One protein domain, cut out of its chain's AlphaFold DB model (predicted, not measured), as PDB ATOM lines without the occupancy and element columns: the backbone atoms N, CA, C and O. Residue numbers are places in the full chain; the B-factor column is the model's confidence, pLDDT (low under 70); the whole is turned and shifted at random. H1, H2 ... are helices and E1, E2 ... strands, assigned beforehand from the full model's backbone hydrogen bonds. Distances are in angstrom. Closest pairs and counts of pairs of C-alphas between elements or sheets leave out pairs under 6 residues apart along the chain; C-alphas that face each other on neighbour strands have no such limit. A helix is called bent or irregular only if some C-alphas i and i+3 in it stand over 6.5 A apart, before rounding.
ATOM      1  N   LEU A   6     231.537 177.126 229.863       98.31
ATOM      2  CA  LEU A   6     232.104 176.723 231.139       98.31
ATOM      3  C   LEU A   6     232.295 175.202 231.127       98.31
ATOM      4  O   LEU A   6     231.378 174.445 230.832       98.31
ATOM      5  N   GLN A   7     233.486 174.731 231.468       98.31
ATOM      6  CA  GLN A   7     233.811 173.313 231.516       98.31
ATOM      7  C   GLN A   7     234.391 172.955 232.890       98.31
ATOM      8  O   GLN A   7     235.595 173.134 233.099       98.31
ATOM      9  N   PRO A   8     233.571 172.425 233.817       97.88
ATOM     10  CA  PRO A   8     234.052 171.781 235.038       97.88
ATOM     11  C   PRO A   8     234.973 170.608 234.680       97.88
ATOM     12  O   PRO A   8     234.662 169.818 233.785       97.88
ATOM     13  N   THR A   9     236.139 170.501 235.314       96.75
ATOM     14  CA  THR A   9     237.145 169.499 234.938       96.75
ATOM     15  C   THR A   9     238.083 169.125 236.081       96.75
ATOM     16  O   THR A   9     238.318 169.887 237.018       96.75
ATOM     17  N   ILE A  10     238.661 167.928 235.960       95.31
ATOM     18  CA  ILE A  10     239.786 167.456 236.769       95.31
ATOM     19  C   ILE A  10     241.083 167.817 236.035       95.31
ATOM     20  O   ILE A  10     241.194 167.626 234.820       95.31
ATOM     21  N   PHE A  11     242.064 168.337 236.761       94.31
ATOM     22  CA  PHE A  11     243.410 168.606 236.273       94.31
ATOM     23  C   PHE A  11     244.368 167.566 236.844       94.31
ATOM     24  O   PHE A  11     244.475 167.410 238.056       94.31
ATOM     25  N   ILE A  12     245.091 166.873 235.964       91.00
ATOM     26  CA  ILE A  12     246.072 165.859 236.358       91.00
ATOM     27  C   ILE A  12     247.469 166.469 236.275       91.00
ATOM     28  O   ILE A  12     247.946 166.832 235.196       91.00
ATOM     29  N   ASN A  13     248.164 166.541 237.408       85.12
ATOM     30  CA  ASN A  13     249.572 166.914 237.436       85.12
ATOM     31  C   ASN A  13     250.435 165.685 237.103       85.12
ATOM     32  O   ASN A  13     250.829 164.934 237.994       85.12
ATOM     33  N   HIS A  14     250.710 165.468 235.812       79.50
ATOM     34  CA  HIS A  14     251.414 164.278 235.309       79.50
ATOM     35  C   HIS A  14     252.713 163.914 236.060       79.50
ATOM     36  O   HIS A  14     252.902 162.730 236.336       79.50
ATOM     37  N   PRO A  15     253.595 164.868 236.424       82.62
ATOM     38  CA  PRO A  15     254.780 164.569 237.230       82.62
ATOM     39  C   PRO A  15     254.521 163.924 238.601       82.62
ATOM     40  O   PRO A  15     255.359 163.152 239.059       82.62
ATOM     41  N   TYR A  16     253.403 164.242 239.264       79.25
ATOM     42  CA  TYR A  16     253.149 163.846 240.659       79.25
ATOM     43  C   TYR A  16     251.915 162.955 240.840       79.25
ATOM     44  O   TYR A  16     251.719 162.414 241.922       79.25
ATOM     45  N   GLY A  17     251.085 162.799 239.805       80.75
ATOM     46  CA  GLY A  17     249.858 162.000 239.849       80.75
ATOM     47  C   GLY A  17     248.737 162.601 240.701       80.75
ATOM     48  O   GLY A  17     247.726 161.942 240.905       80.75
ATOM     49  N   ASN A  18     248.902 163.831 241.193       87.12
ATOM     50  CA  ASN A  18     247.873 164.506 241.975       87.12
ATOM     51  C   ASN A  18     246.796 165.077 241.051       87.12
ATOM     52  O   ASN A  18     247.108 165.708 240.033       87.12
ATOM     53  N   GLU A  19     245.545 164.879 241.448       92.50
ATOM     54  CA  GLU A  19     244.367 165.458 240.818       92.50
ATOM     55  C   GLU A  19     243.956 166.723 241.572       92.50
ATOM     56  O   GLU A  19     243.969 166.753 242.803       92.50
ATOM     57  N   THR A  20     243.600 167.770 240.834       94.50
ATOM     58  CA  THR A  20     242.905 168.937 241.387       94.50
ATOM     59  C   THR A  20     241.627 169.199 240.601       94.50
ATOM     60  O   THR A  20     241.495 168.760 239.455       94.50
ATOM     61  N   PHE A  21     240.667 169.895 241.202       96.25
ATOM     62  CA  PHE A  21     239.366 170.160 240.592       96.25
ATOM     63  C   PHE A  21     239.250 171.632 240.222       96.25
ATOM     64  O   PHE A  21     239.852 172.496 240.856       96.25
ATOM     65  N   GLY A  22     238.474 171.935 239.192       97.12
ATOM     66  CA  GLY A  22     238.205 173.313 238.826       97.12
ATOM     67  C   GLY A  22     237.449 173.411 237.518       97.12
ATOM     68  O   GLY A  22     236.651 172.537 237.186       97.12
ATOM     69  N   TYR A  23     237.728 174.455 236.750       98.06
ATOM     70  CA  TYR A  23     237.024 174.735 235.509       98.06
ATOM     71  C   TYR A  23     237.927 175.368 234.461       98.06
ATOM     72  O   TYR A  23     239.000 175.893 234.752       98.06
ATOM     73  N   ARG A  24     237.438 175.361 233.224       98.25
ATOM     74  CA  ARG A  24     237.853 176.267 232.154       98.25
ATOM     75  C   ARG A  24     236.646 177.095 231.752       98.25
ATOM     76  O   ARG A  24     235.559 176.541 231.641       98.25
ATOM     77  N   ILE A  25     236.825 178.384 231.516       98.19
ATOM     78  CA  ILE A  25     235.781 179.236 230.944       98.19
ATOM     79  C   ILE A  25     236.366 180.008 229.772       98.19
ATOM     80  O   ILE A  25     237.500 180.485 229.842       98.19
ATOM     81  N   TYR A  26     235.627 180.066 228.672       97.56
ATOM     82  CA  TYR A  26     236.091 180.697 227.446       97.56
ATOM     83  C   TYR A  26     234.939 181.150 226.554       97.56
ATOM     84  O   TYR A  26     233.825 180.621 226.609       97.56
ATOM     85  N   ASP A  27     235.248 182.124 225.711       95.81
ATOM     86  CA  ASP A  27     234.395 182.657 224.658       95.81
ATOM     87  C   ASP A  27     235.252 182.974 223.408       95.81
ATOM     88  O   ASP A  27     236.400 182.531 223.304       95.81
ATOM     89  N   ASP A  28     234.717 183.718 222.436       93.19
ATOM     90  CA  ASP A  28     235.466 184.083 221.224       93.19
ATOM     91  C   ASP A  28     236.620 185.087 221.489       93.19
ATOM     92  O   ASP A  28     237.442 185.334 220.600       93.19
ATOM     93  N   HIS A  29     236.693 185.687 222.683       92.25
ATOM     94  CA  HIS A  29     237.599 186.788 223.030       92.25
ATOM     95  C   HIS A  29     238.640 186.430 224.096       92.25
ATOM     96  O   HIS A  29     239.710 187.045 224.127       92.25
ATOM     97  N   GLY A  30     238.361 185.450 224.950       94.25
ATOM     98  CA  GLY A  30     239.220 185.089 226.064       94.25
ATOM     99  C   GLY A  30     239.010 183.662 226.547       94.25
ATOM    100  O   GLY A  30     238.011 183.005 226.266       94.25
ATOM    101  N   GLN A  31     239.995 183.180 227.296       97.00
ATOM    102  CA  GLN A  31     239.918 181.919 228.018       97.00
ATOM    103  C   GLN A  31     240.692 182.032 229.327       97.00
ATOM    104  O   GLN A  31     241.756 182.652 229.369       97.00
ATOM    105  N   THR A  32     240.194 181.380 230.369       98.06
ATOM    106  CA  THR A  32     240.923 181.159 231.618       98.06
ATOM    107  C   THR A  32     240.553 179.802 232.216       98.06
ATOM    108  O   THR A  32     239.674 179.087 231.719       98.06
ATOM    109  N   TYR A  33     241.263 179.411 233.266       97.38
ATOM    110  CA  TYR A  33     240.977 178.221 234.042       97.38
ATOM    111  C   TYR A  33     241.372 178.432 235.502       97.38
ATOM    112  O   TYR A  33     242.324 179.146 235.806       97.38
ATOM    113  N   SER A  34     240.687 177.728 236.391       96.88
ATOM    114  CA  SER A  34     241.063 177.596 237.794       96.88
ATOM    115  C   SER A  34     241.088 176.122 238.152       96.88
ATOM    116  O   SER A  34     240.374 175.324 237.548       96.88
ATOM    117  N   ASN A  35     241.931 175.739 239.103       95.06
ATOM    118  CA  ASN A  35     242.102 174.354 239.534       95.06
ATOM    119  C   ASN A  35     242.174 174.229 241.067       95.06
ATOM    120  O   ASN A  35     242.863 173.343 241.580       95.06
ATOM    121  N   VAL A  36     241.495 175.149 241.760       94.00
ATOM    122  CA  VAL A  36     241.517 175.330 243.221       94.00
ATOM    123  C   VAL A  36     240.294 174.750 243.938       94.00
ATOM    124  O   VAL A  36     240.189 174.906 245.150       94.00
ATOM    125  N   TRP A  37     239.361 174.107 243.229       95.81
ATOM    126  CA  TRP A  37     238.201 173.498 243.878       95.81
ATOM    127  C   TRP A  37     238.619 172.280 244.706       95.81
ATOM    128  O   TRP A  37     239.424 171.456 244.265       95.81
ATOM    129  N   ASP A  38     238.003 172.136 245.880       93.88
ATOM    130  CA  ASP A  38     238.198 170.975 246.758       93.88
ATOM    131  C   ASP A  38     237.555 169.696 246.190       93.88
ATOM    132  O   ASP A  38     238.017 168.586 246.455       93.88
ATOM    133  N   SER A  39     236.488 169.839 245.396       95.75
ATOM    134  CA  SER A  39     235.760 168.744 244.746       95.75
ATOM    135  C   SER A  39     235.078 169.210 243.459       95.75
ATOM    136  O   SER A  39     234.872 170.409 243.257       95.75
ATOM    137  N   MET A  40     234.654 168.266 242.616       96.44
ATOM    138  CA  MET A  40     233.743 168.578 241.512       96.44
ATOM    139  C   MET A  40     232.380 169.037 242.070       96.44
ATOM    140  O   MET A  40     231.943 168.469 243.074       96.44
ATOM    141  N   PRO A  41     231.730 170.051 241.475       96.56
ATOM    142  CA  PRO A  41     230.346 170.396 241.784       96.56
ATOM    143  C   PRO A  41     229.392 169.246 241.427       96.56
ATOM    144  O   PRO A  41     229.617 168.518 240.457       96.56
ATOM    145  N   ASP A  42     228.308 169.117 242.189       96.56
ATOM    146  CA  ASP A  42     227.265 168.102 242.003       96.56
ATOM    147  C   ASP A  42     226.305 168.459 240.853       96.56
ATOM    148  O   ASP A  42     225.538 167.614 240.385       96.56
ATOM    149  N   SER A  43     226.321 169.716 240.395       97.25
ATOM    150  CA  SER A  43     225.487 170.195 239.290       97.25
ATOM    151  C   SER A  43     226.129 171.333 238.501       97.25
ATOM    152  O   SER A  43     226.981 172.063 239.005       97.25
ATOM    153  N   ASP A  44     225.637 171.551 237.283       97.94
ATOM    154  CA  ASP A  44     226.073 172.655 236.426       97.94
ATOM    155  C   ASP A  44     225.777 174.033 237.034       97.94
ATOM    156  O   ASP A  44     226.572 174.959 236.893       97.94
ATOM    157  N   MET A  45     224.668 174.174 237.770       96.81
ATOM    158  CA  MET A  45     224.350 175.430 238.462       96.81
ATOM    159  C   MET A  45     225.315 175.690 239.614       96.81
ATOM    160  O   MET A  45     225.768 176.816 239.782       96.81
ATOM    161  N   GLU A  46     225.685 174.652 240.364       97.00
ATOM    162  CA  GLU A  46     226.718 174.781 241.389       97.00
ATOM    163  C   GLU A  46     228.076 175.129 240.768       97.00
ATOM    164  O   GLU A  46     228.791 175.976 241.298       97.00
ATOM    165  N   ALA A  47     228.418 174.530 239.623       97.69
ATOM    166  CA  ALA A  47     229.631 174.878 238.898       97.69
ATOM    167  C   ALA A  47     229.653 176.360 238.509       97.69
ATOM    168  O   ALA A  47     230.644 177.043 238.757       97.69
ATOM    169  N   LEU A  48     228.557 176.854 237.929       97.44
ATOM    170  CA  LEU A  48     228.424 178.252 237.532       97.44
ATOM    171  C   LEU A  48     228.521 179.190 238.740       97.44
ATOM    172  O   LEU A  48     229.289 180.146 238.683       97.44
ATOM    173  N   SER A  49     227.828 178.886 239.843       96.12
ATOM    174  CA  SER A  49     227.927 179.664 241.085       96.12
ATOM    175  C   SER A  49     229.356 179.717 241.623       96.12
ATOM    176  O   SER A  49     229.845 180.796 241.934       96.12
ATOM    177  N   ARG A  50     230.075 178.588 241.650       96.31
ATOM    178  CA  ARG A  50     231.475 178.572 242.104       96.31
ATOM    179  C   ARG A  50     232.380 179.451 241.237       96.31
ATOM    180  O   ARG A  50     233.219 180.147 241.791       96.31
ATOM    181  N   VAL A  51     232.193 179.466 239.911       97.06
ATOM    182  CA  VAL A  51     232.954 180.367 239.015       97.06
ATOM    183  C   VAL A  51     232.593 181.833 239.234       97.06
ATOM    184  O   VAL A  51     233.463 182.693 239.136       97.06
ATOM    185  N   MET A  52     231.331 182.140 239.532       95.19
ATOM    186  CA  MET A  52     230.930 183.504 239.888       95.19
ATOM    187  C   MET A  52     231.612 183.973 241.178       95.19
ATOM    188  O   MET A  52     232.003 185.135 241.256       95.19
ATOM    189  N   ASP A  53     231.811 183.069 242.139       93.50
ATOM    190  CA  ASP A  53     232.441 183.374 243.426       93.50
ATOM    191  C   ASP A  53     233.978 183.448 243.352       93.50
ATOM    192  O   ASP A  53     234.589 184.316 243.978       93.50
ATOM    193  N   ASP A  54     234.624 182.537 242.612       91.69
ATOM    194  CA  ASP A  54     236.088 182.384 242.584       91.69
ATOM    195  C   ASP A  54     236.770 182.860 241.289       91.69
ATOM    196  O   ASP A  54     237.995 182.772 241.161       91.69
ATOM    197  N   GLY A  55     235.978 183.348 240.331       90.69
ATOM    198  CA  GLY A  55     236.425 183.773 239.013       90.69
ATOM    199  C   GLY A  55     237.495 184.851 239.063       90.69
ATOM    200  O   GLY A  55     237.318 185.884 239.708       90.69
ATOM    201  N   ASP A  56     238.587 184.644 238.323       95.56
ATOM    202  CA  ASP A  56     239.558 185.706 238.065       95.56
ATOM    203  C   ASP A  56     238.959 186.821 237.182       95.56
ATOM    204  O   ASP A  56     237.842 186.717 236.674       95.56
ATOM    205  N   GLU A  57     239.718 187.897 236.954       96.44
ATOM    206  CA  GLU A  57     239.268 189.028 236.129       96.44
ATOM    207  C   GLU A  57     238.794 188.600 234.726       96.44
ATOM    208  O   GLU A  57     237.840 189.162 234.194       96.44
ATOM    209  N   THR A  58     239.407 187.574 234.126       96.62
ATOM    210  CA  THR A  58     239.003 187.077 232.801       96.62
ATOM    211  C   THR A  58     237.674 186.333 232.878       96.62
ATOM    212  O   THR A  58     236.792 186.590 232.058       96.62
ATOM    213  N   ALA A  59     237.499 185.450 233.864       97.25
ATOM    214  CA  ALA A  59     236.237 184.750 234.091       97.25
ATOM    215  C   ALA A  59     235.097 185.741 234.373       97.25
ATOM    216  O   ALA A  59     234.036 185.648 233.754       97.25
ATOM    217  N   GLN A  60     235.341 186.734 235.233       95.88
ATOM    218  CA  GLN A  60     234.368 187.775 235.565       95.88
ATOM    219  C   GLN A  60     234.018 188.648 234.358       95.88
ATOM    220  O   GLN A  60     232.852 188.974 234.164       95.88
ATOM    221  N   ASN A  61     234.980 188.972 233.489       96.12
ATOM    222  CA  ASN A  61     234.701 189.704 232.250       96.12
ATOM    223  C   ASN A  61     233.800 188.903 231.294       96.12
ATOM    224  O   ASN A  61     232.871 189.463 230.710       96.12
ATOM    225  N   ILE A  62     234.041 187.595 231.154       97.06
ATOM    226  CA  ILE A  62     233.209 186.712 230.322       97.06
ATOM    227  C   ILE A  62     231.783 186.626 230.889       97.06
ATOM    228  O   ILE A  62     230.809 186.788 230.150       97.06
ATOM    229  N   LEU A  63     231.647 186.405 232.199       96.38
ATOM    230  CA  LEU A  63     230.347 186.311 232.868       96.38
ATOM    231  C   LEU A  63     229.608 187.658 232.920       96.38
ATOM    232  O   LEU A  63     228.388 187.694 232.760       96.38
ATOM    233  N   GLY A  64     230.332 188.766 233.063       95.00
ATOM    234  CA  GLY A  64     229.790 190.122 232.982       95.00
ATOM    235  C   GLY A  64     229.219 190.416 231.597       95.00
ATOM    236  O   GLY A  64     228.062 190.812 231.481       95.00
ATOM    237  N   PHE A  65     229.972 190.114 230.534       94.75
ATOM    238  CA  PHE A  65     229.471 190.227 229.162       94.75
ATOM    239  C   PHE A  65     228.237 189.341 228.925       94.75
ATOM    240  O   PHE A  65     227.263 189.786 228.312       94.75
ATOM    241  N   MET A  66     228.245 188.105 229.436       95.75
ATOM    242  CA  MET A  66     227.086 187.211 229.372       95.75
ATOM    243  C   MET A  66     225.841 187.850 229.995       95.75
ATOM    244  O   MET A  66     224.775 187.843 229.374       95.75
ATOM    245  N   HIS A  67     225.985 188.414 231.196       95.38
ATOM    246  CA  HIS A  67     224.909 189.065 231.935       95.38
ATOM    247  C   HIS A  67     224.396 190.312 231.201       95.38
ATOM    248  O   HIS A  67     223.199 190.414 230.931       95.38
ATOM    249  N   GLU A  68     225.285 191.228 230.810       95.19
ATOM    250  CA  GLU A  68     224.925 192.480 230.131       95.19
ATOM    251  C   GLU A  68     224.161 192.251 228.822       95.19
ATOM    252  O   GLU A  68     223.258 193.016 228.476       95.19
ATOM    253  N   GLN A  69     224.516 191.195 228.087       94.81
ATOM    254  CA  GLN A  69     223.897 190.857 226.807       94.81
ATOM    255  C   GLN A  69     222.702 189.900 226.937       94.81
ATOM    256  O   GLN A  69     222.028 189.633 225.939       94.81
ATOM    257  N   GLY A  70     222.428 189.366 228.133       95.56
ATOM    258  CA  GLY A  70     221.391 188.356 228.346       95.56
ATOM    259  C   GLY A  70     221.632 187.076 227.540       95.56
ATOM    260  O   GLY A  70     220.708 186.542 226.920       95.56
ATOM    261  N   LEU A  71     222.884 186.612 227.492       95.81
ATOM    262  CA  LEU A  71     223.283 185.402 226.774       95.81
ATOM    263  C   LEU A  71     223.158 184.166 227.668       95.81
ATOM    264  O   LEU A  71     223.298 184.234 228.884       95.81
ATOM    265  N   GLY A  72     222.886 183.018 227.051       97.06
ATOM    266  CA  GLY A  72     223.047 181.736 227.732       97.06
ATOM    267  C   GLY A  72     224.503 181.265 227.740       97.06
ATOM    268  O   GLY A  72     225.378 181.893 227.135       97.06
ATOM    269  N   ILE A  73     224.738 180.112 228.358       98.06
ATOM    270  CA  ILE A  73     226.060 179.494 228.498       98.06
ATOM    271  C   ILE A  73     225.993 177.990 228.253       98.06
ATOM    272  O   ILE A  73     225.009 177.337 228.596       98.06
ATOM    273  N   TYR A  74     227.046 177.431 227.661       98.38
ATOM    274  CA  TYR A  74     227.255 175.987 227.667       98.38
ATOM    275  C   TYR A  74     227.968 175.577 228.948       98.38
ATOM    276  O   TYR A  74     229.020 176.141 229.243       98.38
ATOM    277  N   ILE A  75     227.446 174.593 229.674       98.06
ATOM    278  CA  ILE A  75     228.145 173.973 230.802       98.06
ATOM    279  C   ILE A  75     228.410 172.517 230.427       98.06
ATOM    280  O   ILE A  75     227.487 171.740 230.198       98.06
ATOM    281  N   GLY A  76     229.686 172.185 230.230       95.25
ATOM    282  CA  GLY A  76     230.059 170.959 229.527       95.25
ATOM    283  C   GLY A  76     229.442 170.925 228.122       95.25
ATOM    284  O   GLY A  76     229.730 171.789 227.291       95.25
ATOM    285  N   ASP A  77     228.583 169.937 227.876       94.50
ATOM    286  CA  ASP A  77     227.881 169.753 226.600       94.50
ATOM    287  C   ASP A  77     226.446 170.321 226.597       94.50
ATOM    288  O   ASP A  77     225.812 170.372 225.539       94.50
ATOM    289  N   GLU A  78     225.936 170.773 227.746       97.75
ATOM    290  CA  GLU A  78     224.547 171.217 227.909       97.75
ATOM    291  C   GLU A  78     224.418 172.737 227.722       97.75
ATOM    292  O   GLU A  78     225.255 173.511 228.188       97.75
ATOM    293  N   TRP A  79     223.365 173.181 227.030       97.69
ATOM    294  CA  TRP A  79     223.075 174.603 226.827       97.69
ATOM    295  C   TRP A  79     222.051 175.119 227.835       97.69
ATOM    296  O   TRP A  79     220.907 174.666 227.862       97.69
ATOM    297  N   TYR A  80     222.425 176.168 228.560       97.81
ATOM    298  CA  TYR A  80     221.562 176.861 229.504       97.81
ATOM    299  C   TYR A  80     221.177 178.240 228.958       97.81
ATOM    300  O   TYR A  80     222.032 179.126 228.870       97.81
ATOM    301  N   PRO A  81     219.907 178.474 228.577       97.38
ATOM    302  CA  PRO A  81     219.464 179.790 228.130       97.38
ATOM    303  C   PRO A  81     219.462 180.794 229.289       97.38
ATOM    304  O   PRO A  81     219.217 180.429 230.438       97.38
ATOM    305  N   TRP A  82     219.641 182.079 228.968       96.31
ATOM    306  CA  TRP A  82     219.669 183.167 229.955       96.31
ATOM    307  C   TRP A  82     218.494 183.131 230.943       96.31
ATOM    308  O   TRP A  82     218.687 183.279 232.146       96.31
ATOM    309  N   ASP A  83     217.278 182.847 230.468       96.62
ATOM    310  CA  ASP A  83     216.085 182.777 231.322       96.62
ATOM    311  C   ASP A  83     216.176 181.747 232.454       96.62
ATOM    312  O   ASP A  83     215.541 181.940 233.492       96.62
ATOM    313  N   GLN A  84     216.973 180.690 232.278       96.50
ATOM    314  CA  GLN A  84     217.189 179.672 233.297       96.50
ATOM    315  C   GLN A  84     218.244 180.088 234.320       96.50
ATOM    316  O   GLN A  84     218.108 179.708 235.473       96.50
ATOM    317  N   ILE A  85     219.259 180.867 233.937       96.19
ATOM    318  CA  ILE A  85     220.438 181.147 234.780       96.19
ATOM    319  C   ILE A  85     220.476 182.564 235.353       96.19
ATOM    320  O   ILE A  85     221.175 182.801 236.330       96.19
ATOM    321  N   LYS A  86     219.703 183.509 234.805       95.12
ATOM    322  CA  LYS A  86     219.726 184.930 235.203       95.12
ATOM    323  C   LYS A  86     219.473 185.181 236.688       95.12
ATOM    324  O   LYS A  86     219.902 186.193 237.220       95.12
ATOM    325  N   HIS A  87     218.774 184.263 237.353       93.00
ATOM    326  CA  HIS A  87     218.493 184.338 238.784       93.00
ATOM    327  C   HIS A  87     219.731 184.092 239.665       93.00
ATOM    328  O   HIS A  87     219.660 184.330 240.862       93.00
ATOM    329  N   LEU A  88     220.843 183.617 239.096       92.31
ATOM    330  CA  LEU A  88     222.130 183.499 239.784       92.31
ATOM    331  C   LEU A  88     222.918 184.821 239.773       92.31
ATOM    332  O   LEU A  88     223.807 184.998 240.590       92.31
ATOM    333  N   PHE A  89     222.577 185.752 238.870       89.38
ATOM    334  CA  PHE A  89     223.285 187.022 238.625       89.38
ATOM    335  C   PHE A  89     222.646 188.232 239.310       89.38
ATOM    336  O   PHE A  89     223.037 189.370 239.056       89.38
TER     337      PHE A  89
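This is residues 6 to 89 of the 93 residues of an uncharacterized protein of marine sediment metagenome (UniProt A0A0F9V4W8). A strongly twisted three-stranded sheet, E1 E2 E3, has helices H1 and H2 packed over one face in two layers, and the free turn at residues 13 to 18 sticks out at one end. At the other end, the small hairpin E4 and E5 meets the first residue of E1 through E4, and short H3 follows it. The printed part has 84 residues, with three named helices and five named strands in the order E1 E2 E3 H1 H2 E4 E5 H3; both sheets, E1 - E2 - E3 and E4 - E5, are antiparallel and the class is mixed. It is compact, with a radius of gyration of the C-alphas of 13.0 A, yet elongated, spanning 42 by 26 by 22 A.

E1, residues 6 to 13, begins at C-alpha 6 (232.104, 176.723, 231.139) and is 21.0 A long. E2, residues 18 to 26, is 24.7 A long and bends by 54 degrees at residue 21; E3, residues 31 to 37, is 18.0 A. H1 is residues 44 to 54, 15.3 A, and H2 residues 57 to 69, 18.1 A. E4 is residues 73 to 75, E5 residues 78 to 80. H3, residues 82 to 88, ends at C-alpha 88 (222.130, 183.499, 239.784) and is irregular: C-alphas 84 and 87 are 7.3 A apart.

E1 E2 E3 form a meander, each strand the antiparallel neighbour of the one before, with N 9 and O 22 at 2.8 A and N 25 and O 32 at 2.9 A. H1, height 8.4 A over the sheet, runs across the strands; H2, height 10.2 A on the same face, runs slantwise to them. H1 and H2 touch at a steep tilt of 57 degrees, closest at the C-alphas of Met 52 and Gln 60, 7.0 A. The closest C-alphas of E1 and E4, Leu 6 and Ile 75, are 4.8 A apart; N 73 and O 80 of E4 and E5 are 2.9 A apart. Every O i to N i+4 pair is within hydrogen-bond range in H1 and H2; in H3 1 of 3 is, beside 2 of 4 O i to N i+3 pairs.

The two farthest C-alphas, Pro 15 and Asp 83, are 43.2 A apart. The printed part has no cut, no link is long, and no printed residue has a pLDDT under 70.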